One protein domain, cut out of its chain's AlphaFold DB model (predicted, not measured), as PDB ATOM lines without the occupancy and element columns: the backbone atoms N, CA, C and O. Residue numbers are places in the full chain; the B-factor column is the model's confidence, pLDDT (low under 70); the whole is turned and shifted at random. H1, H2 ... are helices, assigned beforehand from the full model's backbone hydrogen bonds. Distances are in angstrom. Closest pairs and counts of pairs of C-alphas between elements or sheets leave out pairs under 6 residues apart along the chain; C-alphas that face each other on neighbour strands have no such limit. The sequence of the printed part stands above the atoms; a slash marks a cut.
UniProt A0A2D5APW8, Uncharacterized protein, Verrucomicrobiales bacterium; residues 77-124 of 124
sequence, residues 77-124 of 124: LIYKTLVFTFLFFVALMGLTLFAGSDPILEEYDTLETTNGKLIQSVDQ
ATOM      1  N   LEU A  77      30.338 -64.787-128.680       77.44
ATOM      2  CA  LEU A  77      29.631 -65.711-127.786       77.44
ATOM      3  C   LEU A  77      30.596 -66.719-127.135       77.44
ATOM      4  O   LEU A  77      30.478 -66.968-125.940       77.44
ATOM      5  N   ILE A  78      31.564 -67.250-127.892       81.44
ATOM      6  CA  ILE A  78      32.522 -68.253-127.396       81.44
ATOM      7  C   ILE A  78      33.467 -67.628-126.362       81.44
ATOM      8  O   ILE A  78      33.770 -68.244-125.346       81.44
ATOM      9  N   TYR A  79      33.877 -66.371-126.562       77.81
ATOM     10  CA  TYR A  79      34.699 -65.658-125.582       77.81
ATOM     11  C   TYR A  79      33.949 -65.460-124.259       77.81
ATOM     12  O   TYR A  79      34.501 -65.687-123.186       77.81
ATOM     13  N   LYS A  80      32.657 -65.106-124.327       83.25
ATOM     14  CA  LYS A  80      31.812 -64.952-123.137       83.25
ATOM     15  C   LYS A  80      31.637 -66.261-122.376       83.25
ATOM     16  O   LYS A  80      31.734 -66.249-121.154       83.25
ATOM     17  N   THR A  81      31.387 -67.374-123.069       85.94
ATOM     18  CA  THR A  81      31.233 -68.675-122.405       85.94
ATOM     19  C   THR A  81      32.553 -69.174-121.829       85.94
ATOM     20  O   THR A  81      32.547 -69.665-120.708       85.94
ATOM     21  N   LEU A  82      33.682 -68.982-122.520       85.31
ATOM     22  CA  LEU A  82      35.008 -69.370-122.029       85.31
ATOM     23  C   LEU A  82      35.426 -68.563-120.792       85.31
ATOM     24  O   LEU A  82      35.913 -69.129-119.817       85.31
ATOM     25  N   VAL A  83      35.191 -67.248-120.791       86.38
ATOM     26  CA  VAL A  83      35.449 -66.410-119.609       86.38
ATOM     27  C   VAL A  83      34.515 -66.788-118.460       86.38
ATOM     28  O   VAL A  83      34.963 -66.869-117.318       86.38
ATOM     29  N   PHE A  84      33.238 -67.065-118.741       91.50
ATOM     30  CA  PHE A  84      32.278 -67.489-117.722       91.50
ATOM     31  C   PHE A  84      32.669 -68.822-117.074       91.50
ATOM     32  O   PHE A  84      32.663 -68.924-115.849       91.50
ATOM     33  N   THR A  85      33.056 -69.830-117.862       90.62
ATOM     34  CA  THR A  85      33.485 -71.127-117.321       90.62
ATOM     35  C   THR A  85      34.805 -71.025-116.564       90.62
ATOM     36  O   THR A  85      34.946 -71.666-115.527       90.62
ATOM     37  N   PHE A  86      35.749 -70.193-117.017       89.06
ATOM     38  CA  PHE A  86      36.992 -69.942-116.286       89.06
ATOM     39  C   PHE A  86      36.741 -69.231-114.949       89.06
ATOM     40  O   PHE A  86      37.269 -69.652-113.924       89.06
ATOM     41  N   LEU A  87      35.892 -68.199-114.930       94.19
ATOM     42  CA  LEU A  87      35.492 -67.514-113.697       94.19
ATOM     43  C   LEU A  87      34.814 -68.487-112.732       94.19
ATOM     44  O   LEU A  87      35.157 -68.524-111.554       94.19
ATOM     45  N   PHE A  88      33.885 -69.299-113.237       94.94
ATOM     46  CA  PHE A  88      33.201 -70.311-112.442       94.94
ATOM     47  C   PHE A  88      34.177 -71.348-111.868       94.94
ATOM     48  O   PHE A  88      34.095 -71.678-110.689       94.94
ATOM     49  N   PHE A  89      35.151 -71.803-112.661       93.50
ATOM     50  CA  PHE A  89      36.221 -72.687-112.198       93.50
ATOM     51  C   PHE A  89      37.044 -72.056-111.065       93.50
ATOM     52  O   PHE A  89      37.262 -72.702-110.043       93.50
ATOM     53  N   VAL A  90      37.461 -70.792-111.209       94.31
ATOM     54  CA  VAL A  90      38.213 -70.070-110.167       94.31
ATOM     55  C   VAL A  90      37.371 -69.892-108.902       94.31
ATOM     56  O   VAL A  90      37.883 -70.086-107.803       94.31
ATOM     57  N   ALA A  91      36.079 -69.583-109.042       95.06
ATOM     58  CA  ALA A  91      35.160 -69.459-107.914       95.06
ATOM     59  C   ALA A  91      35.001 -70.786-107.156       95.06
ATOM     60  O   ALA A  91      35.084 -70.798-105.930       95.06
ATOM     61  N   LEU A  92      34.833 -71.907-107.868       94.31
ATOM     62  CA  LEU A  92      34.744 -73.232-107.251       94.31
ATOM     63  C   LEU A  92      36.056 -73.650-106.581       94.31
ATOM     64  O   LEU A  92      36.019 -74.116-105.449       94.31
ATOM     65  N   MET A  93      37.208 -73.443-107.230       92.75
ATOM     66  CA  MET A  93      38.514 -73.697-106.608       92.75
ATOM     67  C   MET A  93      38.712 -72.854-105.343       92.75
ATOM     68  O   MET A  93      39.163 -73.373-104.325       92.75
ATOM     69  N   GLY A  94      38.321 -71.576-105.381       92.62
ATOM     70  CA  GLY A  94      38.339 -70.696-104.215       92.62
ATOM     71  C   GLY A  94      37.441 -71.206-103.087       92.62
ATOM     72  O   GLY A  94      37.879 -71.253-101.943       92.62
ATOM     73  N   LEU A  95      36.227 -71.663-103.410       91.94
ATOM     74  CA  LEU A  95      35.308 -72.259-102.440       91.94
ATOM     75  C   LEU A  95      35.889 -73.537-101.814       91.94
ATOM     76  O   LEU A  95      35.777 -73.723-100.611       91.94
ATOM     77  N   THR A  96      36.536 -74.403-102.601       90.75
ATOM     78  CA  THR A  96      37.172 -75.629-102.089       90.75
ATOM     79  C   THR A  96      38.326 -75.318-101.137       90.75
ATOM     80  O   THR A  96      38.443 -75.954-100.092       90.75
ATOM     81  N   LEU A  97      39.156 -74.325-101.462       89.00
ATOM     82  CA  LEU A  97      40.227 -73.878-100.568       89.00
ATOM     83  C   LEU A  97      39.666 -73.250 -99.287       89.00
ATOM     84  O   LEU A  97      40.170 -73.530 -98.204       89.00
ATOM     85  N   PHE A  98      38.598 -72.456 -99.406       88.38
ATOM     86  CA  PHE A  98      37.924 -71.847 -98.261       88.38
ATOM     87  C   PHE A  98      37.272 -72.893 -97.346       88.38
ATOM     88  O   PHE A  98      37.418 -72.822 -96.131       88.38
ATOM     89  N   ALA A  99      36.638 -73.919 -97.916       86.00
ATOM     90  CA  ALA A  99      36.072 -75.033 -97.157       86.00
ATOM     91  C   ALA A  99      37.144 -75.822 -96.383       86.00
ATOM     92  O   ALA A  99      36.881 -76.310 -95.293       86.00
ATOM     93  N   GLY A 100      38.371 -75.918 -96.909       80.88
ATOM     94  CA  GLY A 100      39.492 -76.504 -96.171       80.88
ATOM     95  C   GLY A 100      39.969 -75.654 -94.987       80.88
ATOM     96  O   GLY A 100      40.523 -76.197 -94.036       80.88
ATOM     97  N   SER A 101      39.765 -74.332 -95.033       82.31
ATOM     98  CA  SER A 101      40.100 -73.422 -93.927       82.31
ATOM     99  C   SER A 101      38.992 -73.264 -92.885       82.31
ATOM    100  O   SER A 101      39.285 -72.793 -91.789       82.31
ATOM    101  N   ASP A 102      37.759 -73.655 -93.213       80.38
ATOM    102  CA  ASP A 102      36.592 -73.580 -92.329       80.38
ATOM    103  C   ASP A 102      36.068 -74.996 -92.019       80.38
ATOM    104  O   ASP A 102      35.113 -75.469 -92.646       80.38
ATOM    105  N   PRO A 103      36.744 -75.741 -91.120       72.81
ATOM    106  CA  PRO A 103      36.331 -77.090 -90.766       72.81
ATOM    107  C   PRO A 103      35.001 -77.056 -90.005       72.81
ATOM    108  O   PRO A 103      34.894 -76.460 -88.934       72.81
ATOM    109  N   ILE A 104      33.996 -77.763 -90.525       72.19
ATOM    110  CA  ILE A 104      32.754 -78.022 -89.792       72.19
ATOM    111  C   ILE A 104      33.082 -79.015 -88.674       72.19
ATOM    112  O   ILE A 104      33.332 -80.191 -88.928       72.19
ATOM    113  N   LEU A 105      33.109 -78.531 -87.434       69.00
ATOM    114  CA  LEU A 105      33.256 -79.374 -86.252       69.00
ATOM    115  C   LEU A 105      31.914 -80.057 -85.966       69.00
ATOM    116  O   LEU A 105      31.050 -79.487 -85.303       69.00
ATOM    117  N   GLU A 106      31.722 -81.275 -86.470       70.25
ATOM    118  CA  GLU A 106      30.632 -82.118 -85.983       70.25
ATOM    119  C   GLU A 106      30.977 -82.637 -84.581       70.25
ATOM    120  O   GLU A 106      32.063 -83.172 -84.344       70.25
ATOM    121  N   GLU A 107      30.036 -82.500 -83.639       63.66
ATOM    122  CA  GLU A 107      30.195 -82.969 -82.256       63.66
ATOM    123  C   GLU A 107      30.646 -84.428 -82.195       63.66
ATOM    124  O   GLU A 107      31.592 -84.742 -81.477       63.66
ATOM    125  N   TYR A 108      30.095 -85.282 -83.058       60.25
ATOM    126  CA  TYR A 108      30.474 -86.688 -83.165       60.25
ATOM    127  C   TYR A 108      31.940 -86.919 -83.575       60.25
ATOM    128  O   TYR A 108      32.597 -87.773 -82.984       60.25
ATOM    129  N   ASP A 109      32.480 -86.146 -84.518       66.94
ATOM    130  CA  ASP A 109      33.845 -86.341 -85.034       66.94
ATOM    131  C   ASP A 109      34.903 -85.836 -84.030       66.94
ATOM    132  O   ASP A 109      35.943 -86.457 -83.794       66.94
ATOM    133  N   THR A 110      34.599 -84.749 -83.305       64.81
ATOM    134  CA  THR A 110      35.496 -84.221 -82.259       64.81
ATOM    135  C   THR A 110      35.611 -85.126 -81.028       64.81
ATOM    136  O   THR A 110      36.642 -85.080 -80.344       64.81
ATOM    137  N   LEU A 111      34.596 -85.951 -80.739       63.22
ATOM    138  CA  LEU A 111      34.631 -86.938 -79.656       63.22
ATOM    139  C   LEU A 111      35.582 -88.095 -79.980       63.22
ATOM    140  O   LEU A 111      36.353 -88.486 -79.105       63.22
ATOM    141  N   GLU A 112      35.599 -88.585 -81.222       68.19
ATOM    142  CA  GLU A 112      36.491 -89.682 -81.624       68.19
ATOM    143  C   GLU A 112      37.943 -89.227 -81.831       68.19
ATOM    144  O   GLU A 112      38.870 -89.896 -81.374       68.19
ATOM    145  N   THR A 113      38.169 -88.073 -82.469       70.00
ATOM    146  CA  THR A 113      39.530 -87.624 -82.822       70.00
ATOM    147  C   THR A 113      40.216 -86.806 -81.722       70.00
ATOM    148  O   THR A 113      41.437 -86.840 -81.571       70.00
ATOM    149  N   THR A 114      39.463 -86.048 -80.910       67.38
ATOM    150  CA  THR A 114      40.028 -85.101 -79.922       67.38
ATOM    151  C   THR A 114      39.340 -85.150 -78.548       67.38
ATOM    152  O   THR A 114      39.567 -84.269 -77.718       67.38
ATOM    153  N   ASN A 115      38.531 -86.175 -78.244       71.50
ATOM    154  CA  ASN A 115      37.781 -86.293 -76.977       71.50
ATOM    155  C   ASN A 115      36.983 -85.017 -76.608       71.50
ATOM    156  O   ASN A 115      36.918 -84.630 -75.443       71.50
ATOM    157  N   GLY A 116      36.429 -84.310 -77.598       68.56
ATOM    158  CA  GLY A 116      35.591 -83.120 -77.395       68.56
ATOM    159  C   GLY A 116      36.341 -81.823 -77.051       68.56
ATOM    160  O   GLY A 116      35.712 -80.790 -76.822       68.56
ATOM    161  N   LYS A 117      37.683 -81.822 -77.046       68.00
ATOM    162  CA  LYS A 117      38.482 -80.642 -76.657       68.00
ATOM    163  C   LYS A 117      38.345 -79.441 -77.604       68.00
ATOM    164  O   LYS A 117      38.517 -78.314 -77.155       68.00
ATOM    165  N   LEU A 118      38.047 -79.670 -78.887       69.44
ATOM    166  CA  LEU A 118      37.931 -78.601 -79.894       69.44
ATOM    167  C   LEU A 118      36.600 -77.840 -79.824       69.44
ATOM    168  O   LEU A 118      36.532 -76.698 -80.265       69.44
ATOM    169  N   ILE A 119      35.565 -78.438 -79.228       65.75
ATOM    170  CA  ILE A 119      34.260 -77.786 -79.048       65.75
ATOM    171  C   ILE A 119      34.289 -76.833 -77.857       65.75
ATOM    172  O   ILE A 119      33.798 -75.713 -77.952       65.75
ATOM    173  N   GLN A 120      34.958 -77.220 -76.765       62.03
ATOM    174  CA  GLN A 120      35.100 -76.355 -75.588       62.03
ATOM    175  C   GLN A 120      35.857 -75.050 -75.873       62.03
ATOM    176  O   GLN A 120      35.603 -74.054 -75.211       62.03
ATOM    177  N   SER A 121      36.771 -75.028 -76.849       61.16
ATOM    178  CA  SER A 121      37.515 -73.814 -77.219       61.16
ATOM    179  C   SER A 121      36.739 -72.826 -78.094       61.16
ATOM    180  O   SER A 121      37.205 -71.707 -78.268       61.16
ATOM    181  N   VAL A 122      35.605 -73.232 -78.673       63.72
ATOM    182  CA  VAL A 122      34.739 -72.359 -79.489       63.72
ATOM    183  C   VAL A 122      33.640 -71.706 -78.638       63.72
ATOM    184  O   VAL A 122      33.149 -70.640 -78.995       63.72
ATOM    185  N   ASP A 123      33.275 -72.329 -77.513       61.28
ATOM    186  CA  ASP A 123      32.231 -71.855 -76.590       61.28
ATOM    187  C   ASP A 123      32.751 -70.886 -75.497       61.28
ATOM    188  O   ASP A 123      31.951 -70.226 -74.832       61.28
ATOM    189  N   GLN A 124      34.078 -70.775 -75.307       52.25
ATOM    190  CA  GLN A 124      34.723 -69.800 -74.401       52.25
ATOM    191  C   GLN A 124      35.054 -68.473 -75.089       52.25
ATOM    192  O   GLN A 124      34.910 -67.429 -74.410       52.25
TER     193      GLN A 124
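Overview. This is residues 77 to 124 of the 124 residues of an uncharacterized protein of Verrucomicrobiales bacterium (UniProt A0A2D5APW8). One long, straight helix, H1, sticks out like a shaft from a small head made of two short helices, H2 and H3. H2 and H3 pack on each other at a steep angle, and both lie crosswise to the long axis of H1, beyond its last residue. The shaft makes the length of the whole: residues 77 to 104, of which 77 to 101 belong to H1, stand free, and H1 touches no helix. The printed part has 48 residues, with three named helices in the order H1, H2, H3 and no named strand, and its class is all helix. It is extended, with a radius of gyration of the C-alphas of 18.4 A and spans of 55 by 21 by 11 A.

Along the chain. H1 is the longest helix, residues 77 to 101, 25 residues and 36.3 A from first to last C-alpha. It begins at C-alpha 77 at (29.631, -65.711, -127.786) and ends at C-alpha 101 at (40.100, -73.422, -93.927). H2 is residues 107 to 114, 10.3 A from first to last C-alpha. H3 is residues 117 to 123, 10.8 A long in the same measure, and ends at C-alpha 123 at (32.231, -71.855, -76.590).

Arrangement. H1 is apart from H2, although they follow each other in the chain. H1 and H3 are apart too. H2 and H3 touch, with 5 pairs of C-alphas within 8 A. Their closest C-alphas are those of Thr 110 and Leu 118, 6.6 A apart. Their lines stand at a steep tilt of 48 degrees, and they run opposite ways. Their centres are 11.2 A apart. In H1 every O i to N i+4 pair is within hydrogen-bond range. In H2 3 of 4 such pairs are within range, and in H3 1 of 3, beside 1 of 4 of its O i to N i+3 pairs.

Size, cuts and confidence. The two C-alphas farthest apart are those of Leu 77 and Asn 115, at 55.4 A. The first and last printed C-alphas, of Leu 77 and Gln 124, are 53.8 A apart. The printed part has no cut and ends at residue 124, the chain's last residue. Both links are tight: 5 residues between H1 and H2, and 2 residues between H2 and H3. The mean pLDDT of the printed part is 78.0, with means of 88 for H1, 66 for H2 and 64 for H3. The model's confidence is under 70 at 17 residues, namely residue 105, residues 107 to 112, residue 114 and residues 116 to 124.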